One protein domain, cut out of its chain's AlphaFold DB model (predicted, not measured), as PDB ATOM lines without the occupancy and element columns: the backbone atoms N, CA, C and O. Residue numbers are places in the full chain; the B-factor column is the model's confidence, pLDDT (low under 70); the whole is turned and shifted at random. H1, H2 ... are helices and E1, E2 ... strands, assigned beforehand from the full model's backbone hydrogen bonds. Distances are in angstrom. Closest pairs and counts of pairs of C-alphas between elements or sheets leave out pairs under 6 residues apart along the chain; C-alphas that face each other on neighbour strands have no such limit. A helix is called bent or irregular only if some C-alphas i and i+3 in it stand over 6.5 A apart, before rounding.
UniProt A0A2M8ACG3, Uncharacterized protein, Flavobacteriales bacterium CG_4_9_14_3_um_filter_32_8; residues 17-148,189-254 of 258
ATOM      1  N   PHE A  17     217.078 191.510 196.699       60.97
ATOM      2  CA  PHE A  17     217.864 190.867 197.750       60.97
ATOM      3  C   PHE A  17     218.625 191.895 198.600       60.97
ATOM      4  O   PHE A  17     218.559 191.845 199.826       60.97
ATOM      5  N   THR A  18     219.232 192.906 197.970       69.06
ATOM      6  CA  THR A  18     219.970 193.967 198.680       69.06
ATOM      7  C   THR A  18     219.082 194.800 199.607       69.06
ATOM      8  O   THR A  18     219.485 195.106 200.725       69.06
ATOM      9  N   GLN A  19     217.843 195.116 199.206       69.88
ATOM     10  CA  GLN A  19     216.894 195.827 200.080       69.88
ATOM     11  C   GLN A  19     216.468 194.993 201.293       69.88
ATOM     12  O   GLN A  19     216.239 195.549 202.364       69.88
ATOM     13  N   THR A  20     216.355 193.674 201.123       76.81
ATOM     14  CA  THR A  20     215.981 192.765 202.214       76.81
ATOM     15  C   THR A  20     217.121 192.666 203.223       76.81
ATOM     16  O   THR A  20     216.884 192.839 204.413       76.81
ATOM     17  N   ASN A  21     218.359 192.485 202.756       80.19
ATOM     18  CA  ASN A  21     219.530 192.418 203.632       80.19
ATOM     19  C   ASN A  21     219.756 193.733 204.373       80.19
ATOM     20  O   ASN A  21     219.873 193.712 205.592       80.19
ATOM     21  N   LYS A  22     219.670 194.876 203.680       84.56
ATOM     22  CA  LYS A  22     219.786 196.190 204.325       84.56
ATOM     23  C   LYS A  22     218.728 196.392 205.413       84.56
ATOM     24  O   LYS A  22     219.036 196.955 206.459       84.56
ATOM     25  N   PHE A  23     217.493 195.933 205.188       86.38
ATOM     26  CA  PHE A  23     216.463 195.992 206.226       86.38
ATOM     27  C   PHE A  23     216.837 195.152 207.445       86.38
ATOM     28  O   PHE A  23     216.755 195.629 208.573       86.38
ATOM     29  N   LEU A  24     217.270 193.911 207.211       86.81
ATOM     30  CA  LEU A  24     217.632 192.984 208.275       86.81
ATOM     31  C   LEU A  24     218.862 193.453 209.054       86.81
ATOM     32  O   LEU A  24     218.869 193.312 210.269       86.81
ATOM     33  N   GLU A  25     219.871 194.018 208.396       86.12
ATOM     34  CA  GLU A  25     221.069 194.590 209.031       86.12
ATOM     35  C   GLU A  25     220.713 195.721 209.998       86.12
ATOM     36  O   GLU A  25     221.232 195.753 211.108       86.12
ATOM     37  N   ASN A  26     219.763 196.580 209.617       85.19
ATOM     38  CA  ASN A  26     219.321 197.730 210.411       85.19
ATOM     39  C   ASN A  26     218.100 197.435 211.296       85.19
ATOM     40  O   ASN A  26     217.437 198.363 211.755       85.19
ATOM     41  N   LEU A  27     217.746 196.160 211.483       84.88
ATOM     42  CA  LEU A  27     216.654 195.781 212.373       84.88
ATOM     43  C   LEU A  27     217.109 195.986 213.819       84.88
ATOM     44  O   LEU A  27     217.915 195.197 214.318       84.88
ATOM     45  N   ASP A  28     216.587 197.025 214.465       82.06
ATOM     46  CA  ASP A  28     216.801 197.258 215.890       82.06
ATOM     47  C   ASP A  28     216.091 196.162 216.693       82.06
ATOM     48  O   ASP A  28     214.886 195.955 216.535       82.06
ATOM     49  N   THR A  29     216.855 195.436 217.509       78.88
ATOM     50  CA  THR A  29     216.374 194.354 218.381       78.88
ATOM     51  C   THR A  29     216.278 194.767 219.848       78.88
ATOM     52  O   THR A  29     215.774 193.991 220.654       78.88
ATOM     53  N   ASN A  30     216.782 195.949 220.204       73.62
ATOM     54  CA  ASN A  30     216.941 196.380 221.592       73.62
ATOM     55  C   ASN A  30     215.812 197.317 222.041       73.62
ATOM     56  O   ASN A  30     215.575 197.464 223.239       73.62
ATOM     57  N   LEU A  31     215.090 197.923 221.096       67.94
ATOM     58  CA  LEU A  31     213.968 198.805 221.394       67.94
ATOM     59  C   LEU A  31     212.669 198.008 221.599       67.94
ATOM     60  O   LEU A  31     211.876 197.838 220.683       67.94
ATOM     61  N   LEU A  32     212.405 197.526 222.813       64.25
ATOM     62  CA  LEU A  32     211.066 197.043 223.170       64.25
ATOM     63  C   LEU A  32     210.208 198.225 223.621       64.25
ATOM     64  O   LEU A  32     209.986 198.433 224.813       64.25
ATOM     65  N   GLN A  33     209.729 199.015 222.662       67.50
ATOM     66  CA  GLN A  33     208.625 199.922 222.942       67.50
ATOM     67  C   GLN A  33     207.389 199.043 223.156       67.50
ATOM     68  O   GLN A  33     207.040 198.260 222.281       67.50
ATOM     69  N   ARG A  34     206.800 199.083 224.353       78.75
ATOM     70  CA  ARG A  34     205.524 198.423 224.633       78.75
ATOM     71  C   ARG A  34     204.453 199.488 224.694       78.75
ATOM     72  O   ARG A  34     204.594 200.437 225.458       78.75
ATOM     73  N   ASN A  35     203.388 199.292 223.932       90.75
ATOM     74  CA  ASN A  35     202.193 200.106 224.047       90.75
ATOM     75  C   ASN A  35     201.485 199.830 225.391       90.75
ATOM     76  O   ASN A  35     200.874 198.777 225.590       90.75
ATOM     77  N   THR A  36     201.597 200.780 226.312       93.88
ATOM     78  CA  THR A  36     201.043 200.760 227.666       93.88
ATOM     79  C   THR A  36     199.525 200.665 227.666       93.88
ATOM     80  O   THR A  36     198.975 199.908 228.470       93.88
ATOM     81  N   PHE A  37     198.837 201.336 226.734       95.75
ATOM     82  CA  PHE A  37     197.390 201.194 226.580       95.75
ATOM     83  C   PHE A  37     197.029 199.753 226.221       95.75
ATOM     84  O   PHE A  37     196.214 199.153 226.911       95.75
ATOM     85  N   ILE A  38     197.674 199.138 225.224       94.62
ATOM     86  CA  ILE A  38     197.369 197.742 224.863       94.62
ATOM     87  C   ILE A  38     197.591 196.792 226.050       94.62
ATOM     88  O   ILE A  38     196.776 195.902 226.266       94.62
ATOM     89  N   SER A  39     198.635 196.996 226.859       91.81
ATOM     90  CA  SER A  39     198.863 196.166 228.053       91.81
ATOM     91  C   SER A  39     197.899 196.429 229.215       91.81
ATOM     92  O   SER A  39     197.781 195.583 230.097       91.81
ATOM     93  N   SER A  40     197.236 197.588 229.239       94.69
ATOM     94  CA  SER A  40     196.348 197.993 230.338       94.69
ATOM     95  C   SER A  40     194.909 197.504 230.157       94.69
ATOM     96  O   SER A  40     194.130 197.542 231.107       94.69
ATOM     97  N   TYR A  41     194.543 197.036 228.958       94.50
ATOM     98  CA  TYR A  41     193.188 196.589 228.635       94.50
ATOM     99  C   TYR A  41     193.184 195.152 228.116       94.50
ATOM    100  O   TYR A  41     193.951 194.780 227.233       94.50
ATOM    101  N   ASN A  42     192.266 194.340 228.645       87.25
ATOM    102  CA  ASN A  42     192.210 192.903 228.359       87.25
ATOM    103  C   ASN A  42     191.520 192.571 227.029       87.25
ATOM    104  O   ASN A  42     191.722 191.492 226.481       87.25
ATOM    105  N   ASN A  43     190.644 193.454 226.551       91.81
ATOM    106  CA  ASN A  43     189.903 193.286 225.304       91.81
ATOM    107  C   ASN A  43     189.430 194.640 224.771       91.81
ATOM    108  O   ASN A  43     189.422 195.649 225.488       91.81
ATOM    109  N   SER A  44     188.981 194.643 223.520       93.12
ATOM    110  CA  SER A  44     188.548 195.860 222.839       93.12
ATOM    111  C   SER A  44     187.336 196.537 223.484       93.12
ATOM    112  O   SER A  44     187.313 197.762 223.576       93.12
ATOM    113  N   GLY A  45     186.396 195.767 224.040       92.94
ATOM    114  CA  GLY A  45     185.248 196.320 224.765       92.94
ATOM    115  C   GLY A  45     185.670 197.155 225.979       92.94
ATOM    116  O   GLY A  45     185.200 198.274 226.149       92.94
ATOM    117  N   SER A  46     186.608 196.651 226.790       95.06
ATOM    118  CA  SER A  46     187.135 197.384 227.952       95.06
ATOM    119  C   SER A  46     187.888 198.660 227.566       95.06
ATOM    120  O   SER A  46     187.775 199.666 228.263       95.06
ATOM    121  N   PHE A  47     188.610 198.637 226.442       97.56
ATOM    122  CA  PHE A  47     189.326 199.803 225.936       97.56
ATOM    123  C   PHE A  47     188.356 200.894 225.466       97.56
ATOM    124  O   PHE A  47     188.484 202.040 225.886       97.56
ATOM    125  N   PHE A  48     187.357 200.561 224.643       97.19
ATOM    126  CA  PHE A  48     186.424 201.565 224.120       97.19
ATOM    127  C   PHE A  48     185.494 202.133 225.196       97.19
ATOM    128  O   PHE A  48     185.241 203.332 225.197       97.19
ATOM    129  N   SER A  49     185.090 201.328 226.182       96.75
ATOM    130  CA  SER A  49     184.317 201.820 227.332       96.75
ATOM    131  C   SER A  49     185.078 202.809 228.225       96.75
ATOM    132  O   SER A  49     184.460 203.454 229.066       96.75
ATOM    133  N   SER A  50     186.403 202.944 228.077       96.94
ATOM    134  CA  SER A  50     187.190 203.924 228.840       96.94
ATOM    135  C   SER A  50     186.997 205.375 228.380       96.94
ATOM    136  O   SER A  50     187.421 206.288 229.084       96.94
ATOM    137  N   GLY A  51     186.424 205.600 227.192       97.00
ATOM    138  CA  GLY A  51     186.282 206.932 226.592       97.00
ATOM    139  C   GLY A  51     187.583 207.537 226.045       97.00
ATOM    140  O   GLY A  51     187.558 208.604 225.438       97.00
ATOM    141  N   LEU A  52     188.739 206.868 226.188       97.25
ATOM    142  CA  LEU A  52     190.016 207.373 225.659       97.25
ATOM    143  C   LEU A  52     189.979 207.580 224.138       97.25
ATOM    144  O   LEU A  52     190.563 208.529 223.624       97.25
ATOM    145  N   ALA A  53     189.279 206.702 223.416       97.44
ATOM    146  CA  ALA A  53     189.170 206.774 221.962       97.44
ATOM    147  C   ALA A  53     188.240 207.902 221.465       97.44
ATOM    148  O   ALA A  53     188.279 208.228 220.278       97.44
ATOM    149  N   ASP A  54     187.436 208.502 222.346       97.88
ATOM    150  CA  ASP A  54     186.521 209.598 221.995       97.88
ATOM    151  C   ASP A  54     187.221 210.960 221.985       97.88
ATOM    152  O   ASP A  54     186.661 211.942 221.500       97.88
ATOM    153  N   GLN A  55     188.467 211.015 222.468       97.06
ATOM    154  CA  GLN A  55     189.310 212.201 222.368       97.06
ATOM    155  C   GLN A  55     189.505 212.614 220.906       97.06
ATOM    156  O   GLN A  55     189.573 211.782 219.988       97.06
ATOM    157  N   GLU A  56     189.621 213.919 220.693       95.69
ATOM    158  CA  GLU A  56     189.889 214.486 219.381       95.69
ATOM    159  C   GLU A  56     191.305 214.127 218.905       95.69
ATOM    160  O   GLU A  56     192.284 214.183 219.651       95.69
ATOM    161  N   LEU A  57     191.420 213.737 217.636       95.19
ATOM    162  CA  LEU A  57     192.684 213.441 216.976       95.19
ATOM    163  C   LEU A  57     193.221 214.722 216.333       95.19
ATOM    164  O   LEU A  57     193.027 214.961 215.140       95.19
ATOM    165  N   ILE A  58     193.919 215.532 217.125       92.94
ATOM    166  CA  ILE A  58     194.545 216.778 216.667       92.94
ATOM    167  C   ILE A  58     195.893 216.449 216.004       92.94
ATOM    168  O   ILE A  58     196.821 216.042 216.703       92.94
ATOM    169  N   PRO A  59     196.079 216.635 214.679       90.94
ATOM    170  CA  PRO A  59     197.275 216.176 213.961       90.94
ATOM    171  C   PRO A  59     198.624 216.712 214.457       90.94
ATOM    172  O   PRO A  59     199.648 216.074 214.213       90.94
ATOM    173  N   PHE A  60     198.639 217.865 215.124       89.06
ATOM    174  CA  PHE A  60     199.855 218.479 215.667       89.06
ATOM    175  C   PHE A  60     200.238 217.955 217.057       89.06
ATOM    176  O   PHE A  60     201.392 218.088 217.451       89.06
ATOM    177  N   GLU A  61     199.297 217.317 217.756       91.25
ATOM    178  CA  GLU A  61     199.420 216.886 219.155       91.25
ATOM    179  C   GLU A  61     198.971 215.426 219.332       91.25
ATOM    180  O   GLU A  61     198.442 215.024 220.365       91.25
ATOM    181  N   ILE A  62     199.164 214.599 218.300       93.31
ATOM    182  CA  ILE A  62     198.749 213.194 218.338       93.31
ATOM    183  C   ILE A  62     199.545 212.431 219.400       93.31
ATOM    184  O   ILE A  62     200.775 212.355 219.359       93.31
ATOM    185  N   ASN A  63     198.811 211.741 220.268       96.00
ATOM    186  CA  ASN A  63     199.333 210.662 221.085       96.00
ATOM    187  C   ASN A  63     199.455 209.401 220.212       96.00
ATOM    188  O   ASN A  63     198.483 208.672 219.994       96.00
ATOM    189  N   GLU A  64     200.651 209.155 219.665       94.44
ATOM    190  CA  GLU A  64     200.895 208.019 218.763       94.44
ATOM    191  C   GLU A  64     200.629 206.672 219.448       94.44
ATOM    192  O   GLU A  64     200.183 205.722 218.807       94.44
ATOM    193  N   GLU A  65     200.873 206.568 220.750       95.31
ATOM    194  CA  GLU A  65     200.645 205.337 221.500       95.31
ATOM    195  C   GLU A  65     199.150 205.024 221.612       95.31
ATOM    196  O   GLU A  65     198.729 203.906 221.295       95.31
ATOM    197  N   LEU A  66     198.339 206.029 221.953       97.31
ATOM    198  CA  LEU A  66     196.883 205.917 221.949       97.31
ATOM    199  C   LEU A  66     196.373 205.585 220.543       97.31
ATOM    200  O   LEU A  66     195.599 204.649 220.389       97.31
ATOM    201  N   LEU A  67     196.876 206.264 219.506       97.44
ATOM    202  CA  LEU A  67     196.520 205.989 218.111       97.44
ATOM    203  C   LEU A  67     196.741 204.522 217.731       97.44
ATOM    204  O   LEU A  67     195.856 203.879 217.163       97.44
ATOM    205  N   ASN A  68     197.920 203.988 218.046       97.25
ATOM    206  CA  ASN A  68     198.264 202.598 217.772       97.25
ATOM    207  C   ASN A  68     197.355 201.625 218.535       97.25
ATOM    208  O   ASN A  68     196.859 200.663 217.942       97.25
ATOM    209  N   ALA A  69     197.071 201.907 219.808       97.56
ATOM    210  CA  ALA A  69     196.172 201.099 220.624       97.56
ATOM    211  C   ALA A  69     194.738 201.110 220.082       97.56
ATOM    212  O   ALA A  69     194.147 200.047 219.886       97.56
ATOM    213  N   THR A  70     194.195 202.288 219.761       98.31
ATOM    214  CA  THR A  70     192.839 202.431 219.224       98.31
ATOM    215  C   THR A  70     192.673 201.649 217.930       98.31
ATOM    216  O   THR A  70     191.684 200.935 217.759       98.31
ATOM    217  N   VAL A  71     193.651 201.724 217.023       97.94
ATOM    218  CA  VAL A  71     193.595 200.970 215.768       97.94
ATOM    219  C   VAL A  71     193.688 199.460 216.021       97.94
ATOM    220  O   VAL A  71     192.929 198.702 215.412       97.94
ATOM    221  N   PHE A  72     194.559 199.006 216.926       97.56
ATOM    222  CA  PHE A  72     194.653 197.591 217.299       97.56
ATOM    223  C   PHE A  72     193.326 197.054 217.857       97.56
ATOM    224  O   PHE A  72     192.799 196.057 217.354       97.56
ATOM    225  N   PHE A  73     192.735 197.743 218.836       98.00
ATOM    226  CA  PHE A  73     191.458 197.331 219.420       98.00
ATOM    227  C   PHE A  73     190.306 197.409 218.412       98.00
ATOM    228  O   PHE A  73     189.446 196.529 218.404       98.00
ATOM    229  N   MET A  74     190.318 198.374 217.487       97.88
ATOM    230  CA  MET A  74     189.317 198.468 216.420       97.88
ATOM    231  C   MET A  74     189.389 197.282 215.441       97.88
ATOM    232  O   MET A  74     188.360 196.778 214.986       97.88
ATOM    233  N   ILE A  75     190.591 196.778 215.136       96.56
ATOM    234  CA  ILE A  75     190.750 195.537 214.356       96.56
ATOM    235  C   ILE A  75     190.075 194.365 215.078       96.56
ATOM    236  O   ILE A  75     189.391 193.563 214.433       96.56
ATOM    237  N   ASN A  76     190.249 194.267 216.398       97.31
ATOM    238  CA  ASN A  76     189.650 193.210 217.212       97.31
ATOM    239  C   ASN A  76     188.123 193.332 217.316       97.31
ATOM    240  O   ASN A  76     187.445 192.322 217.115       97.31
ATOM    241  N   GLU A  77     187.565 194.540 217.453       96.25
ATOM    242  CA  GLU A  77     186.110 194.758 217.349       96.25
ATOM    243  C   GLU A  77     185.566 194.275 216.000       96.25
ATOM    244  O   GLU A  77     184.637 193.464 215.935       96.25
ATOM    245  N   LYS A  78     186.188 194.679 214.883       95.12
ATOM    246  CA  LYS A  78     185.737 194.248 213.546       95.12
ATOM    247  C   LYS A  78     185.876 192.736 213.340       95.12
ATOM    248  O   LYS A  78     185.069 192.131 212.623       95.12
ATOM    249  N   ARG A  79     186.862 192.089 213.974       94.88
ATOM    250  CA  ARG A  79     186.987 190.620 213.997       94.88
ATOM    251  C   ARG A  79     185.872 189.960 214.795       94.88
ATOM    252  O   ARG A  79     185.279 189.009 214.284       94.88
ATOM    253  N   LYS A  80     185.549 190.483 215.975       94.69
ATOM    254  CA  LYS A  80     184.459 190.001 216.829       94.69
ATOM    255  C   LYS A  80     183.111 190.082 216.112       94.69
ATOM    256  O   LYS A  80     182.406 189.076 216.043       94.69
ATOM    257  N   HIS A  81     182.819 191.206 215.453       93.19
ATOM    258  CA  HIS A  81     181.641 191.350 214.584       93.19
ATOM    259  C   HIS A  81     181.620 190.357 213.411       93.19
ATOM    260  O   HIS A  81     180.556 189.983 212.931       93.19
ATOM    261  N   SER A  82     182.788 189.893 212.959       90.88
ATOM    262  CA  SER A  82     182.921 188.856 211.927       90.88
ATOM    263  C   SER A  82     182.989 187.427 212.501       90.88
ATOM    264  O   SER A  82     183.443 186.513 211.801       90.88
ATOM    265  N   HIS A  83     182.609 187.233 213.771       93.56
ATOM    266  CA  HIS A  83     182.683 185.970 214.518       93.56
ATOM    267  C   HIS A  83     184.078 185.322 214.502       93.56
ATOM    268  O   HIS A  83     184.237 184.109 214.327       93.56
ATOM    269  N   ARG A  84     185.124 186.142 214.640       92.88
ATOM    270  CA  ARG A  84     186.516 185.693 214.759       92.88
ATOM    271  C   ARG A  84     187.042 186.003 216.151       92.88
ATOM    272  O   ARG A  84     186.674 187.014 216.737       92.88
ATOM    273  N   SER A  85     187.930 185.140 216.641       93.12
ATOM    274  CA  SER A  85     188.670 185.401 217.874       93.12
ATOM    275  C   SER A  85     189.505 186.668 217.722       93.12
ATOM    276  O   SER A  85     189.992 186.964 216.624       93.12
ATOM    277  N   GLU A  86     189.703 187.384 218.816       95.38
ATOM    278  CA  GLU A  86     190.627 188.513 218.855       95.38
ATOM    279  C   GLU A  86     192.053 188.061 218.502       95.38
ATOM    280  O   GLU A  86     192.416 186.886 218.632       95.38
ATOM    281  N   LEU A  87     192.824 188.988 217.946       95.31
ATOM    282  CA  LEU A  87     194.254 188.832 217.735       95.31
ATOM    283  C   LEU A  87     194.960 189.215 219.030       95.31
ATOM    284  O   LEU A  87     194.658 190.248 219.623       95.31
ATOM    285  N   GLU A  88     195.919 188.396 219.429       95.00
ATOM    286  CA  GLU A  88     196.823 188.687 220.530       95.00
ATOM    287  C   GLU A  88     197.910 189.660 220.052       95.00
ATOM    288  O   GLU A  88     198.446 189.548 218.942       95.00
ATOM    289  N   PHE A  89     198.213 190.646 220.885       94.94
ATOM    290  CA  PHE A  89     199.263 191.611 220.606       94.94
ATOM    291  C   PHE A  89     200.652 190.968 220.737       94.94
ATOM    292  O   PHE A  89     200.888 190.170 221.640       94.94
ATOM    293  N   SER A  90     201.597 191.336 219.869       92.75
ATOM    294  CA  SER A  90     203.004 190.927 219.996       92.75
ATOM    295  C   SER A  90     203.935 192.121 219.841       92.75
ATOM    296  O   SER A  90     203.977 192.763 218.787       92.75
ATOM    297  N   SER A  91     204.740 192.371 220.875       91.19
ATOM    298  CA  SER A  91     205.742 193.440 220.887       91.19
ATOM    299  C   SER A  91     206.831 193.245 219.829       91.19
ATOM    300  O   SER A  91     207.340 194.209 219.273       91.19
ATOM    301  N   GLU A  92     207.168 192.004 219.478       91.00
ATOM    302  CA  GLU A  92     208.141 191.701 218.426       91.00
ATOM    303  C   GLU A  92     207.596 192.069 217.039       91.00
ATOM    304  O   GLU A  92     208.332 192.550 216.167       91.00
ATOM    305  N   LEU A  93     206.291 191.871 216.820       93.81
ATOM    306  CA  LEU A  93     205.622 192.328 215.603       93.81
ATOM    307  C   LEU A  93     205.525 193.854 215.566       93.81
ATOM    308  O   LEU A  93     205.719 194.429 214.495       93.81
ATOM    309  N   GLU A  94     205.269 194.505 216.703       93.44
ATOM    310  CA  GLU A  94     205.258 195.969 216.801       93.44
ATOM    311  C   GLU A  94     206.642 196.548 216.492       93.44
ATOM    312  O   GLU A  94     206.764 197.420 215.636       93.44
ATOM    313  N   LEU A  95     207.707 195.987 217.068       91.38
ATOM    314  CA  LEU A  95     209.083 196.376 216.763       91.38
ATOM    315  C   LEU A  95     209.421 196.178 215.279       91.38
ATOM    316  O   LEU A  95     210.069 197.018 214.647       91.38
ATOM    317  N   THR A  96     208.943 195.088 214.677       92.56
ATOM    318  CA  THR A  96     209.093 194.866 213.234       92.56
ATOM    319  C   THR A  96     208.376 195.960 212.432       92.56
ATOM    320  O   THR A  96     208.940 196.504 211.478       92.56
ATOM    321  N   ALA A  97     207.143 196.299 212.815       94.38
ATOM    322  CA  ALA A  97     206.333 197.350 212.206       94.38
ATOM    323  C   ALA A  97     207.005 198.732 212.320       94.38
ATOM    324  O   ALA A  97     207.166 199.427 211.312       94.38
ATOM    325  N   TYR A  98     207.486 199.081 213.511       93.38
ATOM    326  CA  TYR A  98     208.279 200.275 213.785       93.38
ATOM    327  C   TYR A  98     209.481 200.387 212.840       93.38
ATOM    328  O   TYR A  98     209.629 201.382 212.123       93.38
ATOM    329  N   ASN A  99     210.300 199.334 212.758       91.94
ATOM    330  CA  ASN A  99     211.493 199.314 211.910       91.94
ATOM    331  C   ASN A  99     211.150 199.546 210.432       91.94
ATOM    332  O   ASN A  99     211.831 200.311 209.743       91.94
ATOM    333  N   PHE A 100     210.066 198.946 209.927       92.19
ATOM    334  CA  PHE A 100     209.604 199.231 208.566       92.19
ATOM    335  C   PHE A 100     209.247 200.701 208.381       92.19
ATOM    336  O   PHE A 100     209.628 201.294 207.374       92.19
ATOM    337  N   ILE A 101     208.533 201.296 209.335       92.50
ATOM    338  CA  ILE A 101     208.115 202.694 209.260       92.50
ATOM    339  C   ILE A 101     209.300 203.663 209.287       92.50
ATOM    340  O   ILE A 101     209.283 204.640 208.529       92.50
ATOM    341  N   LYS A 102     210.337 203.384 210.084       91.06
ATOM    342  CA  LYS A 102     211.546 204.219 210.151       91.06
ATOM    343  C   LYS A 102     212.421 204.091 208.910       91.06
ATOM    344  O   LYS A 102     212.938 205.090 208.417       91.06
ATOM    345  N   GLN A 103     212.556 202.886 208.362       88.81
ATOM    346  CA  GLN A 103     213.432 202.655 207.214       88.81
ATOM    347  C   GLN A 103     212.771 202.979 205.866       88.81
ATOM    348  O   GLN A 103     213.455 203.282 204.884       88.81
ATOM    349  N   PHE A 104     211.443 202.882 205.763       88.25
ATOM    350  CA  PHE A 104     210.746 203.116 204.505       88.25
ATOM    351  C   PHE A 104     210.356 204.582 204.338       88.25
ATOM    352  O   PHE A 104     209.682 205.187 205.167       88.25
ATOM    353  N   ASN A 105     210.707 205.137 203.178       86.81
ATOM    354  CA  ASN A 105     210.236 206.459 202.799       86.81
ATOM    355  C   ASN A 105     208.721 206.477 202.537       86.81
ATOM    356  O   ASN A 105     208.092 205.460 202.231       86.81
ATOM    357  N   VAL A 106     208.144 207.677 202.565       86.12
ATOM    358  CA  VAL A 106     206.711 207.929 202.356       86.12
ATOM    359  C   VAL A 106     206.165 207.308 201.059       86.12
ATOM    360  O   VAL A 106     205.035 206.820 201.020       86.12
ATOM    361  N   PHE A 107     206.953 207.247 199.980       85.31
ATOM    362  CA  PHE A 107     206.501 206.665 198.709       85.31
ATOM    363  C   PHE A 107     206.195 205.163 198.810       85.31
ATOM    364  O   PHE A 107     205.360 204.651 198.056       85.31
ATOM    365  N   LYS A 108     206.817 204.455 199.763       84.50
ATOM    366  CA  LYS A 108     206.509 203.048 200.054       84.50
ATOM    367  C   LYS A 108     205.119 202.864 200.679       84.50
ATOM    368  O   LYS A 108     204.547 201.787 200.557       84.50
ATOM    369  N   PHE A 109     204.521 203.910 201.236       86.19
ATOM    370  CA  PHE A 109     203.174 203.855 201.811       86.19
ATOM    371  C   PHE A 109     202.087 204.295 200.819       86.19
ATOM    372  O   PHE A 109     200.917 204.001 201.021       86.19
ATOM    373  N   LYS A 110     202.456 204.913 199.686       84.44
ATOM    374  CA  LYS A 110     201.500 205.324 198.636       84.44
ATOM    375  C   LYS A 110     201.102 204.192 197.675       84.44
ATOM    376  O   LYS A 110     199.976 204.164 197.195       84.44
ATOM    377  N   ARG A 111     202.009 203.254 197.358       79.44
ATOM    378  CA  ARG A 111     201.759 202.147 196.397       79.44
ATOM    379  C   ARG A 111     201.368 200.842 197.105       79.44
ATOM    380  O   ARG A 111     202.132 199.875 197.100       79.44
ATOM    381  N   LEU A 112     200.169 200.829 197.685       82.12
ATOM    382  CA  LEU A 112     199.686 199.801 198.621       82.12
ATOM    383  C   LEU A 112     199.898 198.359 198.131       82.12
ATOM    384  O   LEU A 112     200.633 197.597 198.751       82.12
ATOM    385  N   LYS A 113     199.333 197.979 196.977       80.38
ATOM    386  CA  LYS A 113     199.355 196.582 196.489       80.38
ATOM    387  C   LYS A 113     200.775 196.014 196.350       80.38
ATOM    388  O   LYS A 113     201.067 194.935 196.868       80.38
ATOM    389  N   ASN A 114     201.664 196.752 195.686       83.06
ATOM    390  CA  ASN A 114     203.030 196.297 195.421       83.06
ATOM    391  C   ASN A 114     203.884 196.293 196.691       83.06
ATOM    392  O   ASN A 114     204.716 195.405 196.873       83.06
ATOM    393  N   ASN A 115     203.682 197.265 197.580       85.94
ATOM    394  CA  ASN A 115     204.475 197.359 198.799       85.94
ATOM    395  C   ASN A 115     203.994 196.383 199.880       85.94
ATOM    396  O   ASN A 115     204.843 195.806 200.552       85.94
ATOM    397  N   ASN A 116     202.699 196.054 199.945       88.62
ATOM    398  CA  ASN A 116     202.183 194.955 200.775       88.62
ATOM    399  C   ASN A 116     202.873 193.628 200.437       88.62
ATOM    400  O   ASN A 116     203.274 192.879 201.328       88.62
ATOM    401  N   ALA A 117     203.043 193.336 199.141       87.00
ATOM    402  CA  ALA A 117     203.747 192.139 198.690       87.00
ATOM    403  C   ALA A 117     205.231 192.155 199.094       87.00
ATOM    404  O   ALA A 117     205.747 191.139 199.556       87.00
ATOM    405  N   LYS A 118     205.903 193.308 198.978       87.75
ATOM    406  CA  LYS A 118     207.311 193.466 199.379       87.75
ATOM    407  C   LYS A 118     207.509 193.297 200.881       87.75
ATOM    408  O   LYS A 118     208.354 192.503 201.273       87.75
ATOM    409  N   VAL A 119     206.706 193.972 201.703       91.00
ATOM    410  CA  VAL A 119     206.735 193.803 203.164       91.00
ATOM    411  C   VAL A 119     206.492 192.339 203.515       91.00
ATOM    412  O   VAL A 119     207.305 191.733 204.204       91.00
ATOM    413  N   SER A 120     205.439 191.728 202.959       91.38
ATOM    414  CA  SER A 120     205.124 190.314 203.209       91.38
ATOM    415  C   SER A 120     206.267 189.360 202.828       91.38
ATOM    416  O   SER A 120     206.400 188.312 203.447       91.38
ATOM    417  N   LYS A 121     207.099 189.703 201.834       90.56
ATOM    418  CA  LYS A 121     208.265 188.899 201.434       90.56
ATOM    419  C   LYS A 121     209.430 189.005 202.428       90.56
ATOM    420  O   LYS A 121     210.180 188.046 202.570       90.56
ATOM    421  N   ILE A 122     209.578 190.145 203.101       91.19
ATOM    422  CA  ILE A 122     210.662 190.406 204.063       91.19
ATOM    423  C   ILE A 122     210.332 189.810 205.442       91.19
ATOM    424  O   ILE A 122     211.229 189.326 206.132       91.19
ATOM    425  N   LEU A 123     209.048 189.785 205.827       92.88
ATOM    426  CA  LEU A 123     208.603 189.335 207.151       92.88
ATOM    427  C   LEU A 123     209.138 187.964 207.591       92.88
ATOM    428  O   LEU A 123     209.597 187.884 208.722       92.88
ATOM    429  N   PRO A 124     209.150 186.894 206.766       91.06
ATOM    430  CA  PRO A 124     209.678 185.601 207.206       91.06
ATOM    431  C   PRO A 124     211.139 185.660 207.668       91.06
ATOM    432  O   PRO A 124     211.506 185.010 208.643       91.06
ATOM    433  N   ALA A 125     211.972 186.457 206.990       89.75
ATOM    434  CA  ALA A 125     213.369 186.625 207.372       89.75
ATOM    435  C   ALA A 125     213.506 187.463 208.654       89.75
ATOM    436  O   ALA A 125     214.292 187.111 209.532       89.75
ATOM    437  N   ALA A 126     212.692 188.516 208.796       90.44
ATOM    438  CA  ALA A 126     212.640 189.325 210.014       90.44
ATOM    439  C   ALA A 126     212.175 188.497 211.226       90.44
ATOM    440  O   ALA A 126     212.809 188.523 212.274       90.44
ATOM    441  N   PHE A 127     211.131 187.683 211.053       91.25
ATOM    442  CA  PHE A 127     210.599 186.789 212.084       91.25
ATOM    443  C   PHE A 127     211.646 185.779 212.540       91.25
ATOM    444  O   PHE A 127     211.796 185.563 213.738       91.25
ATOM    445  N   LYS A 128     212.419 185.210 211.604       88.56
ATOM    446  CA  LYS A 128     213.540 184.327 211.945       88.56
ATOM    447  C   LYS A 128     214.599 185.052 212.781       88.56
ATOM    448  O   LYS A 128     215.073 184.478 213.755       88.56
ATOM    449  N   LYS A 129     214.952 186.297 212.431       87.00
ATOM    450  CA  LYS A 129     215.929 187.105 213.184       87.00
ATOM    451  C   LYS A 129     215.434 187.453 214.596       87.00
ATOM    452  O   LYS A 129     216.231 187.450 215.523       87.00
ATOM    453  N   LEU A 130     214.131 187.688 214.760       85.75
ATOM    454  CA  LEU A 130     213.485 187.995 216.044       85.75
ATOM    455  C   LEU A 130     212.969 186.754 216.798       85.75
ATOM    456  O   LEU A 130     212.236 186.891 217.770       85.75
ATOM    457  N   ASN A 131     213.312 185.541 216.349       86.56
ATOM    458  CA  ASN A 131     212.872 184.274 216.951       86.56
ATOM    459  C   ASN A 131     211.336 184.116 217.087       86.56
ATOM    460  O   ASN A 131     210.832 183.428 217.977       86.56
ATOM    461  N   ILE A 132     210.570 184.720 216.176       87.75
ATOM    462  CA  ILE A 132     209.112 184.588 216.116       87.75
ATOM    463  C   ILE A 132     208.778 183.235 215.472       87.75
ATOM    464  O   ILE A 132     208.984 183.027 214.276       87.75
ATOM    465  N   LYS A 133     208.228 182.301 216.258       83.69
ATOM    466  CA  LYS A 133     208.027 180.885 215.868       83.69
ATOM    467  C   LYS A 133     206.861 180.625 214.897       83.69
ATOM    468  O   LYS A 133     206.561 179.475 214.570       83.69
ATOM    469  N   ASN A 134     206.189 181.668 214.423       83.00
ATOM    470  CA  ASN A 134     205.010 181.554 213.571       83.00
ATOM    471  C   ASN A 134     205.380 181.483 212.081       83.00
ATOM    472  O   ASN A 134     206.143 182.296 211.566       83.00
ATOM    473  N   GLY A 135     204.808 180.505 211.370       77.38
ATOM    474  CA  GLY A 135     205.134 180.226 209.966       77.38
ATOM    475  C   GLY A 135     204.313 181.002 208.929       77.38
ATOM    476  O   GLY A 135     204.646 180.960 207.745       77.38
ATOM    477  N   LEU A 136     203.231 181.670 209.338       90.94
ATOM    478  CA  LEU A 136     202.429 182.541 208.477       90.94
ATOM    479  C   LEU A 136     202.673 183.995 208.847       90.94
ATOM    480  O   LEU A 136     202.627 184.350 210.022       90.94
ATOM    481  N   SER A 137     202.874 184.833 207.836       92.88
ATOM    482  CA  SER A 137     203.059 186.268 208.010       92.88
ATOM    483  C   SER A 137     202.363 187.044 206.900       92.88
ATOM    484  O   SER A 137     202.343 186.638 205.731       92.88
ATOM    485  N   LYS A 138     201.766 188.178 207.264       94.00
ATOM    486  CA  LYS A 138     201.198 189.118 206.302       94.00
ATOM    487  C   LYS A 138     201.483 190.543 206.728       94.00
ATOM    488  O   LYS A 138     201.146 190.926 207.837       94.00
ATOM    489  N   GLY A 139     202.071 191.310 205.816       93.81
ATOM    490  CA  GLY A 139     202.366 192.721 206.010       93.81
ATOM    491  C   GLY A 139     201.519 193.587 205.097       93.81
ATOM    492  O   GLY A 139     201.327 193.266 203.916       93.81
ATOM    493  N   LEU A 140     201.000 194.670 205.652       92.81
ATOM    494  CA  LEU A 140     200.064 195.571 205.002       92.81
ATOM    495  C   LEU A 140     200.480 196.994 205.336       92.81
ATOM    496  O   LEU A 140     200.636 197.319 206.501       92.81
ATOM    497  N   VAL A 141     200.664 197.829 204.329       93.50
ATOM    498  CA  VAL A 141     200.958 199.248 204.485       93.50
ATOM    499  C   VAL A 141     199.734 200.066 204.104       93.50
ATOM    500  O   VAL A 141     198.964 199.659 203.232       93.50
ATOM    501  N   ALA A 142     199.582 201.223 204.734       92.94
ATOM    502  CA  ALA A 142     198.588 202.230 204.396       92.94
ATOM    503  C   ALA A 142     199.160 203.641 204.590       92.94
ATOM    504  O   ALA A 142     200.161 203.832 205.283       92.94
ATOM    505  N   MET A 143     198.525 204.624 203.951       94.25
ATOM    506  CA  MET A 143     198.832 206.040 204.156       94.25
ATOM    507  C   MET A 143     197.545 206.844 204.389       94.25
ATOM    508  O   MET A 143     197.116 207.571 203.485       94.25
ATOM    509  N   PRO A 144     196.879 206.654 205.542       94.69
ATOM    510  CA  PRO A 144     195.621 207.331 205.838       94.69
ATOM    511  C   PRO A 144     195.784 208.842 206.021       94.69
ATOM    512  O   PRO A 144     196.862 209.339 206.351       94.69
ATOM    513  N   GLN A 145     194.682 209.560 205.805       95.25
ATOM    514  CA  GLN A 145     194.532 210.979 206.128       95.25
ATOM    515  C   GLN A 145     194.066 211.107 207.577       95.25
ATOM    516  O   GLN A 145     193.192 210.354 207.993       95.25
ATOM    517  N   LEU A 146     194.660 212.034 208.327       95.50
ATOM    518  CA  LEU A 146     194.391 212.223 209.760       95.50
ATOM    519  C   LEU A 146     193.199 213.152 210.039       95.50
ATOM    520  O   LEU A 146     192.887 213.420 211.189       95.50
ATOM    521  N   VAL A 147     192.548 213.647 208.990       94.81
ATOM    522  CA  VAL A 147     191.404 214.566 209.051       94.81
ATOM    523  C   VAL A 147     190.311 214.047 208.132       94.81
ATOM    524  O   VAL A 147     190.619 213.334 207.164       94.81
ATOM    525  N   ASP A 148     189.062 214.435 208.387       94.31
ATOM    526  CA  ASP A 148     187.903 213.990 207.618       94.31
ATOM    527  C   ASP A 148     187.745 214.742 206.299       94.31
ATOM    528  O   ASP A 148     186.809 215.499 206.030       94.31
ATOM    529  N   PRO A 189     186.755 218.906 209.018       93.44
ATOM    530  CA  PRO A 189     186.651 218.367 210.364       93.44
ATOM    531  C   PRO A 189     187.831 217.457 210.718       93.44
ATOM    532  O   PRO A 189     188.414 216.774 209.869       93.44
ATOM    533  N   THR A 190     188.165 217.443 211.999       94.00
ATOM    534  CA  THR A 190     189.049 216.469 212.641       94.00
ATOM    535  C   THR A 190     188.294 215.168 212.903       94.00
ATOM    536  O   THR A 190     187.064 215.121 212.943       94.00
ATOM    537  N   TYR A 191     189.045 214.082 213.058       96.62
ATOM    538  CA  TYR A 191     188.495 212.842 213.591       96.62
ATOM    539  C   TYR A 191     188.624 212.822 215.116       96.62
ATOM    540  O   TYR A 191     189.471 213.499 215.684       96.62
ATOM    541  N   THR A 192     187.859 211.956 215.767       97.75
ATOM    542  CA  THR A 192     188.269 211.344 217.041       97.75
ATOM    543  C   THR A 192     189.217 210.174 216.778       97.75
ATOM    544  O   THR A 192     189.243 209.630 215.666       97.75
ATOM    545  N   TYR A 193     189.968 209.710 217.783       98.31
ATOM    546  CA  TYR A 193     190.770 208.485 217.628       98.31
ATOM    547  C   TYR A 193     189.904 207.307 217.153       98.31
ATOM    548  O   TYR A 193     190.312 206.555 216.262       98.31
ATOM    549  N   PHE A 194     188.692 207.175 217.702       98.31
ATOM    550  CA  PHE A 194     187.728 206.138 217.348       98.31
ATOM    551  C   PHE A 194     187.315 206.210 215.876       98.31
ATOM    552  O   PHE A 194     187.473 205.230 215.147       98.31
ATOM    553  N   SER A 195     186.814 207.361 215.419       97.88
ATOM    554  CA  SER A 195     186.291 207.518 214.052       97.88
ATOM    555  C   SER A 195     187.390 207.382 212.996       97.88
ATOM    556  O   SER A 195     187.179 206.747 211.958       97.88
ATOM    557  N   PHE A 196     188.600 207.872 213.287       98.00
ATOM    558  CA  PHE A 196     189.771 207.625 212.450       98.00
ATOM    559  C   PHE A 196     190.088 206.127 212.352       98.00
ATOM    560  O   PHE A 196     190.242 205.590 211.247       98.00
ATOM    561  N   ALA A 197     190.192 205.444 213.498       97.88
ATOM    562  CA  ALA A 197     190.518 204.025 213.544       97.88
ATOM    563  C   ALA A 197     189.449 203.190 212.834       97.88
ATOM    564  O   ALA A 197     189.788 202.309 212.045       97.88
ATOM    565  N   GLU A 198     188.169 203.490 213.055       97.31
ATOM    566  CA  GLU A 198     187.067 202.811 212.387       97.31
ATOM    567  C   GLU A 198     187.177 202.951 210.868       97.31
ATOM    568  O   GLU A 198     187.134 201.946 210.153       97.31
ATOM    569  N   LYS A 199     187.366 204.175 210.364       96.00
ATOM    570  CA  LYS A 199     187.514 204.420 208.929       96.00
ATOM    571  C   LYS A 199     188.690 203.634 208.347       96.00
ATOM    572  O   LYS A 199     188.525 202.923 207.355       96.00
ATOM    573  N   LEU A 200     189.864 203.719 208.974       95.50
ATOM    574  CA  LEU A 200     191.066 203.016 208.524       95.50
ATOM    575  C   LEU A 200     190.874 201.493 208.509       95.50
ATOM    576  O   LEU A 200     191.263 200.819 207.551       95.50
ATOM    577  N   VAL A 201     190.269 200.935 209.557       95.31
ATOM    578  CA  VAL A 201     190.036 199.491 209.654       95.31
ATOM    579  C   VAL A 201     188.950 199.042 208.672       95.31
ATOM    580  O   VAL A 201     189.098 197.984 208.061       95.31
ATOM    581  N   ASN A 202     187.909 199.839 208.429       93.94
ATOM    582  CA  ASN A 202     186.907 199.552 207.399       93.94
ATOM    583  C   ASN A 202     187.536 199.514 205.994       93.94
ATOM    584  O   ASN A 202     187.297 198.565 205.237       93.94
ATOM    585  N   ASP A 203     188.407 200.474 205.667       89.38
ATOM    586  CA  ASP A 203     189.181 200.484 204.415       89.38
ATOM    587  C   ASP A 203     190.058 199.219 204.298       89.38
ATOM    588  O   ASP A 203     190.179 198.599 203.238       89.38
ATOM    589  N   PHE A 204     190.630 198.767 205.417       86.38
ATOM    590  CA  PHE A 204     191.440 197.555 205.478       86.38
ATOM    591  C   PHE A 204     190.625 196.251 205.318       86.38
ATOM    592  O   PHE A 204     191.086 195.311 204.650       86.38
ATOM    593  N   PHE A 205     189.422 196.184 205.899       88.88
ATOM    594  CA  PHE A 205     188.550 195.001 205.924       88.88
ATOM    595  C   PHE A 205     187.687 194.827 204.669       88.88
ATOM    596  O   PHE A 205     187.270 193.700 204.383       88.88
ATOM    597  N   SER A 206     187.412 195.907 203.938       84.06
ATOM    598  CA  SER A 206     186.610 195.896 202.705       84.06
ATOM    599  C   SER A 206     187.389 195.391 201.482       84.06
ATOM    600  O   SER A 206     186.802 194.828 200.560       84.06
ATOM    601  N   GLY A 207     188.718 195.533 201.471       77.75
ATOM    602  CA  GLY A 207     189.562 195.116 200.350       77.75
ATOM    603  C   GLY A 207     189.955 193.631 200.334       77.75
ATOM    604  O   GLY A 207     189.686 192.855 201.252       77.75
ATOM    605  N   PHE A 208     190.742 193.242 199.318       73.00
ATOM    606  CA  PHE A 208     191.385 191.914 199.208       73.00
ATOM    607  C   PHE A 208     192.206 191.525 200.453       73.00
ATOM    608  O   PHE A 208     192.493 190.354 200.704       73.00
ATOM    609  N   THR A 209     192.620 192.519 201.230       80.12
ATOM    610  CA  THR A 209     193.383 192.378 202.464       80.12
ATOM    611  C   THR A 209     192.534 191.921 203.649       80.12
ATOM    612  O   THR A 209     193.050 191.210 204.513       80.12
ATOM    613  N   GLY A 210     191.230 192.213 203.646       85.31
ATOM    614  CA  GLY A 210     190.307 191.845 204.717       85.31
ATOM    615  C   GLY A 210     190.210 190.337 204.941       85.31
ATOM    616  O   GLY A 210     190.018 189.888 206.068       85.31
ATOM    617  N   ARG A 211     190.457 189.520 203.905       89.38
ATOM    618  CA  ARG A 211     190.490 188.051 204.031       89.38
ATOM    619  C   ARG A 211     191.543 187.554 205.026       89.38
ATOM    620  O   ARG A 211     191.348 186.518 205.651       89.38
ATOM    621  N   TYR A 212     192.661 188.271 205.168       90.56
ATOM    622  CA  TYR A 212     193.706 187.908 206.128       90.56
ATOM    623  C   TYR A 212     193.284 188.306 207.540       90.56
ATOM    624  O   TYR A 212     193.344 187.482 208.446       90.56
ATOM    625  N   ALA A 213     192.759 189.523 207.698       88.06
ATOM    626  CA  ALA A 213     192.240 190.016 208.971       88.06
ATOM    627  C   ALA A 213     191.047 189.204 209.491       88.06
ATOM    628  O   ALA A 213     190.842 189.144 210.693       88.06
ATOM    629  N   LYS A 214     190.284 188.545 208.613       90.69
ATOM    630  CA  LYS A 214     189.162 187.660 208.966       90.69
ATOM    631  C   LYS A 214     189.547 186.176 209.050       90.69
ATOM    632  O   LYS A 214     188.699 185.339 209.351       90.69
ATOM    633  N   SER A 215     190.798 185.814 208.766       91.12
ATOM    634  CA  SER A 215     191.224 184.412 208.794       91.12
ATOM    635  C   SER A 215     191.503 183.935 210.224       91.12
ATOM    636  O   SER A 215     192.099 184.655 211.028       91.12
ATOM    637  N   LYS A 216     191.091 182.690 210.511       91.00
ATOM    638  CA  LYS A 216     191.379 181.974 211.769       91.00
ATOM    639  C   LYS A 216     192.856 181.588 211.900       91.00
ATOM    640  O   LYS A 216     193.313 181.284 212.992       91.00
ATOM    641  N   SER A 217     193.595 181.560 210.790       91.19
ATOM    642  CA  SER A 217     194.994 181.124 210.789       91.19
ATOM    643  C   SER A 217     195.942 182.168 211.381       91.19
ATOM    644  O   SER A 217     197.066 181.814 211.725       91.19
ATOM    645  N   TYR A 218     195.511 183.431 211.479       93.62
ATOM    646  CA  TYR A 218     196.251 184.500 212.147       93.62
ATOM    647  C   TYR A 218     195.736 184.661 213.573       93.62
ATOM    648  O   TYR A 218     194.530 184.824 213.786       93.62
ATOM    649  N   THR A 219     196.666 184.607 214.521       93.94
ATOM    650  CA  THR A 219     196.400 184.667 215.963       93.94
ATOM    651  C   THR A 219     197.116 185.832 216.626       93.94
ATOM    652  O   THR A 219     196.634 186.307 217.640       93.94
ATOM    653  N   LEU A 220     198.225 186.304 216.049       95.00
ATOM    654  CA  LEU A 220     198.988 187.441 216.549       95.00
ATOM    655  C   LEU A 220     198.888 188.619 215.582       95.00
ATOM    656  O   LEU A 220     198.851 188.423 214.358       95.00
ATOM    657  N   ALA A 221     198.934 189.833 216.115       95.75
ATOM    658  CA  ALA A 221     199.068 191.036 215.314       95.75
ATOM    659  C   ALA A 221     199.790 192.163 216.045       95.75
ATOM    660  O   ALA A 221     199.847 192.210 217.268       95.75
ATOM    661  N   ALA A 222     200.300 193.095 215.252       95.31
ATOM    662  CA  ALA A 222     200.655 194.423 215.714       95.31
ATOM    663  C   ALA A 222     200.435 195.430 214.588       95.31
ATOM    664  O   ALA A 222     200.445 195.084 213.396       95.31
ATOM    665  N   CYS A 223     200.261 196.686 214.970       95.00
ATOM    666  CA  CYS A 223     200.258 197.804 214.052       95.00
ATOM    667  C   CYS A 223     201.163 198.903 214.574       95.00
ATOM    668  O   CYS A 223     201.298 199.076 215.778       95.00
ATOM    669  N   TYR A 224     201.764 199.633 213.646       96.06
ATOM    670  CA  TYR A 224     202.463 200.860 213.967       96.06
ATOM    671  C   TYR A 224     202.025 201.939 212.984       96.06
ATOM    672  O   TYR A 224     201.942 201.704 211.771       96.06
ATOM    673  N   LEU A 225     201.703 203.104 213.519       96.50
ATOM    674  CA  LEU A 225     201.313 204.310 212.825       96.50
ATOM    675  C   LEU A 225     202.225 205.432 213.308       96.50
ATOM    676  O   LEU A 225     202.379 205.635 214.507       96.50
ATOM    677  N   GLU A 226     202.814 206.148 212.356       95.38
ATOM    678  CA  GLU A 226     203.647 207.324 212.605       95.38
ATOM    679  C   GLU A 226     203.182 208.450 211.689       95.38
ATOM    680  O   GLU A 226     202.963 208.243 210.486       95.38
ATOM    681  N   ILE A 227     203.077 209.654 212.234       94.56
ATOM    682  CA  ILE A 227     202.684 210.834 211.466       94.56
ATOM    683  C   ILE A 227     203.745 211.145 210.402       94.56
ATOM    684  O   ILE A 227     204.949 211.180 210.665       94.56
ATOM    685  N   ASP A 228     203.315 211.435 209.173       93.62
ATOM    686  CA  ASP A 228     204.214 212.010 208.177       93.62
ATOM    687  C   ASP A 228     204.402 213.495 208.489       93.62
ATOM    688  O   ASP A 228     203.611 214.335 208.055       93.62
ATOM    689  N   LYS A 229     205.470 213.832 209.218       90.69
ATOM    690  CA  LYS A 229     205.810 215.220 209.579       90.69
ATOM    691  C   LYS A 229     205.829 216.162 208.369       90.69
ATOM    692  O   LYS A 229     205.435 217.316 208.479       90.69
ATOM    693  N   ASN A 230     206.175 215.667 207.176       89.44
ATOM    694  CA  ASN A 230     206.183 216.471 205.945       89.44
ATOM    695  C   ASN A 230     204.782 216.832 205.418       89.44
ATOM    696  O   ASN A 230     204.659 217.637 204.484       89.44
ATOM    697  N   SER A 231     203.744 216.187 205.953       90.12
ATOM    698  CA  SER A 231     202.333 216.427 205.644       90.12
ATOM    699  C   SER A 231     201.641 217.352 206.645       90.12
ATOM    700  O   SER A 231     200.569 217.849 206.323       90.12
ATOM    701  N   LEU A 232     202.262 217.617 207.803       86.50
ATOM    702  CA  LEU A 232     201.769 218.582 208.793       86.50
ATOM    703  C   LEU A 232     201.976 220.035 208.346       86.50
ATOM    704  O   LEU A 232     201.331 220.946 208.852       86.50
ATOM    705  N   TYR A 233     202.879 220.275 207.394       74.38
ATOM    706  CA  TYR A 233     203.166 221.626 206.932       74.38
ATOM    707  C   TYR A 233     202.087 222.188 205.997       74.38
ATOM    708  O   TYR A 233     201.486 221.491 205.176       74.38
ATOM    709  N   LYS A 234     201.939 223.509 206.120       68.69
ATOM    710  CA  LYS A 234     200.989 224.413 205.465       68.69
ATOM    711  C   LYS A 234     200.817 224.071 203.978       68.69
ATOM    712  O   LYS A 234     201.801 223.999 203.244       68.69
ATOM    713  N   ASN A 235     199.563 223.883 203.557       82.00
ATOM    714  CA  ASN A 235     199.101 223.493 202.208       82.00
ATOM    715  C   ASN A 235     199.019 221.984 201.901       82.00
ATOM    716  O   ASN A 235     198.928 221.607 200.728       82.00
ATOM    717  N   LYS A 236     199.040 221.102 202.904       90.12
ATOM    718  CA  LYS A 236     198.797 219.665 202.704       90.12
ATOM    719  C   LYS A 236     197.773 219.137 203.698       90.12
ATOM    720  O   LYS A 236     197.656 219.641 204.803       90.12
ATOM    721  N   ILE A 237     197.072 218.080 203.293       93.12
ATOM    722  CA  ILE A 237     196.263 217.270 204.204       93.12
ATOM    723  C   ILE A 237     197.205 216.394 205.051       93.12
ATOM    724  O   ILE A 237     197.951 215.609 204.444       93.12
ATOM    725  N   PRO A 238     197.150 216.477 206.395       94.31
ATOM    726  CA  PRO A 238     197.911 215.624 207.301       94.31
ATOM    727  C   PRO A 238     197.667 214.134 207.061       94.31
ATOM    728  O   PRO A 238     196.544 213.693 206.793       94.31
ATOM    729  N   ARG A 239     198.732 213.338 207.139       95.06
ATOM    730  CA  ARG A 239     198.719 211.893 206.887       95.06
ATOM    731  C   ARG A 239     199.604 211.152 207.877       95.06
ATOM    732  O   ARG A 239     200.578 211.703 208.379       95.06
ATOM    733  N   ALA A 240     199.325 209.867 208.050       95.69
ATOM    734  CA  ALA A 240     200.210 208.937 208.745       95.69
ATOM    735  C   ALA A 240     200.719 207.850 207.795       95.69
ATOM    736  O   ALA A 240     200.056 207.484 206.823       95.69
ATOM    737  N   LYS A 241     201.911 207.326 208.073       95.81
ATOM    738  CA  LYS A 241     202.376 206.035 207.562       95.81
ATOM    739  C   LYS A 241     201.844 204.971 208.510       95.81
ATOM    740  O   LYS A 241     202.042 205.091 209.711       95.81
ATOM    741  N   ALA A 242     201.213 203.935 207.980       95.75
ATOM    742  CA  ALA A 242     200.706 202.832 208.780       95.75
ATOM    743  C   ALA A 242     201.239 201.506 208.245       95.75
ATOM    744  O   ALA A 242     201.309 201.299 207.027       95.75
ATOM    745  N   ILE A 243     201.586 200.597 209.149       95.19
ATOM    746  CA  ILE A 243     201.887 199.212 208.824       95.19
ATOM    747  C   ILE A 243     201.200 198.275 209.813       95.19
ATOM    748  O   ILE A 243     201.224 198.485 211.021       95.19
ATOM    749  N   PHE A 244     200.602 197.224 209.274       95.19
ATOM    750  CA  PHE A 244     199.926 196.168 210.007       95.19
ATOM    751  C   PHE A 244     200.612 194.855 209.690       95.19
ATOM    752  O   PHE A 244     200.824 194.519 208.516       95.19
ATOM    753  N   ILE A 245     200.949 194.107 210.730       95.94
ATOM    754  CA  ILE A 245     201.570 192.798 210.609       95.94
ATOM    755  C   ILE A 245     200.667 191.785 211.297       95.94
ATOM    756  O   ILE A 245     200.334 191.924 212.468       95.94
ATOM    757  N   LEU A 246     200.283 190.751 210.552       95.50
ATOM    758  CA  LEU A 246     199.565 189.587 211.057       95.50
ATOM    759  C   LEU A 246     200.503 188.386 211.062       95.50
ATOM    760  O   LEU A 246     201.274 188.187 210.117       95.50
ATOM    761  N   SER A 247     200.390 187.555 212.091       95.06
ATOM    762  CA  SER A 247     201.200 186.354 212.257       95.06
ATOM    763  C   SER A 247     200.369 185.185 212.790       95.06
ATOM    764  O   SER A 247     199.371 185.367 213.488       95.06
ATOM    765  N   GLY A 248     200.744 183.960 212.426       92.12
ATOM    766  CA  GLY A 248     200.031 182.769 212.880       92.12
ATOM    767  C   GLY A 248     200.675 181.441 212.490       92.12
ATOM    768  O   GLY A 248     201.744 181.383 211.876       92.12
ATOM    769  N   LYS A 249     200.018 180.339 212.859       83.56
ATOM    770  CA  LYS A 249     200.528 178.974 212.650       83.56
ATOM    771  C   LYS A 249     200.087 178.422 211.292       83.56
ATOM    772  O   LYS A 249     198.912 178.489 210.937       83.56
ATOM    773  N   ARG A 250     201.014 177.794 210.554       68.25
ATOM    774  CA  ARG A 250     200.745 177.145 209.249       68.25
ATOM    775  C   ARG A 250     199.650 176.075 209.320       68.25
ATOM    776  O   ARG A 250     198.856 175.957 208.393       68.25
ATOM    777  N   THR A 251     199.551 175.350 210.435       60.72
ATOM    778  CA  THR A 251     198.515 174.328 210.667       60.72
ATOM    779  C   THR A 251     197.091 174.894 210.675       60.72
ATOM    780  O   THR A 251     196.159 174.190 210.301       60.72
ATOM    781  N   GLY A 252     196.910 176.182 210.988       54.72
ATOM    782  CA  GLY A 252     195.605 176.844 210.948       54.72
ATOM    783  C   GLY A 252     195.058 177.102 209.537       54.72
ATOM    784  O   GLY A 252     193.890 177.459 209.415       54.72
ATOM    785  N   GLN A 253     195.861 176.963 208.473       50.56
ATOM    786  CA  GLN A 253     195.372 177.013 207.083       50.56
ATOM    787  C   GLN A 253     194.892 175.644 206.586       50.56
ATOM    788  O   GLN A 253     193.936 175.584 205.822       50.56
ATOM    789  N   LEU A 254     195.502 174.553 207.062       43.62
ATOM    790  CA  LEU A 254     195.151 173.184 206.661       43.62
ATOM    791  C   LEU A 254     193.760 172.758 207.157       43.62
ATOM    792  O   LEU A 254     193.095 171.971 206.498       43.62
TER     793      LEU A 254
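AT A GLANCE: This is residues 17 to 148 and 189 to 254 of the 258 residues of an uncharacterized protein of Flavobacteriales bacterium CG_4_9_14_3_um_filter_32_8 (UniProt A0A2M8ACG3). A three-stranded antiparallel sheet forms the middle of this domain, with helices over both of its faces: H5 and H7 cover one face, and H4 lies over E2 on the other. H8 packs on H4, the short helices H2 and H3 pack on H4 as well, and H1 packs on H7. The printed part has 198 residues, with ten named helices and three named strands in the order H1 to H7, E1, H8, H9, E2, E3, H10; the sheet runs E1, E3, E2, and the class is mixed, helices and strands. The whole is compact and rounded, with a radius of gyration of the C-alphas of 16.0 A and spans of 43 by 38 by 33 A.

IN THESE COORDINATES: Find C-alpha 17 at (217.864, 190.867, 197.750); from there H1 runs through residues 17 to 25, over 12.3 A. Next come two five-residue helices, H2 at residues 36 to 40 and H3 at residues 44 to 48. H4, residues 64 to 81, starts at C-alpha 64 at (200.895, 208.019, 218.763) and is 25.8 A long. H5, residues 91 to 103, measures 18.2 A, and H6 is residues 107 to 110. H7, residues 112 to 129, spans 25.2 A; it has a kink of 33 degrees near residue 122 and is only just irregular, with C-alphas 121 and 124 6.8 A apart. Strand E1, residues 136 to 142, is 20.5 A long. Beyond the cut, H8 takes residues 193 to 206, over 20.0 A, and H9 residues 210 to 213. E2, residues 218 to 227, covers 27.1 A, and E3, residues 240 to 248, covers 26.5 A, ending at C-alpha 248 at (200.031, 182.769, 212.880). H10 is residues 251 to 254.

HOW THE PARTS SIT: Begin at the sheet, where E3 is the inner strand. E1 and E3 are antiparallel at 168 degrees; look for N 140 and O 244, 2.9 A apart. E2 and E3 form a hairpin, antiparallel at 167 degrees, with N 224 and O 243 2.9 A apart. H5 lies over E3 and E2 at a height of 7.5 A over the sheet; its closest C-alphas to E2 are those of Glu 94 and Ala 222, 5.0 A apart. On the same face, H7 lies over E1 at a height of 5.7 A, with the C-alphas of Ser 120 and Gly 139 closest, 4.6 A apart. H6 is on this face too. H1 touches H7 with residues 122 to 129 of H7 alone, closest at the C-alphas of Thr 20 and Ile 122, 6.1 A apart. On the opposite face, H4 lies over E2 at a height of 9.3 A, closest at the C-alphas of Asn 68 and Tyr 224, 5.9 A apart. H4 is the hub: it touches H8 at a steep tilt of 49 degrees, the same way, with the C-alphas of Val 71 and Ala 197 closest, 4.9 A apart. It also touches H2, closest at Ile 38 and Ala 69 with C-alphas 5.5 A apart, and H3, closest at Ser 44 and Phe 73 with C-alphas 4.7 A apart. H8, H9 and H10 only graze the sheet. Every O i to N i+4 pair is within hydrogen-bond range in H1, H2, H3, H4, H5 and H8, and 12 of 14 are in H7; H6, H9 and H10 are too short for such a pair.

THE WHOLE: The two C-alphas farthest apart are those of Lys 234 and Leu 254, 51.6 A. Residues 149 to 188 are not printed, and C-alphas 148 and 189 are 5.3 A apart across the cut. Of the links that are printed whole, H3 to H4 and E2 to E3 are long. The mean pLDDT of the printed part is 89.7; look for values under 70 at residues 17 to 19, 31 to 33, 234 and 250 to 254.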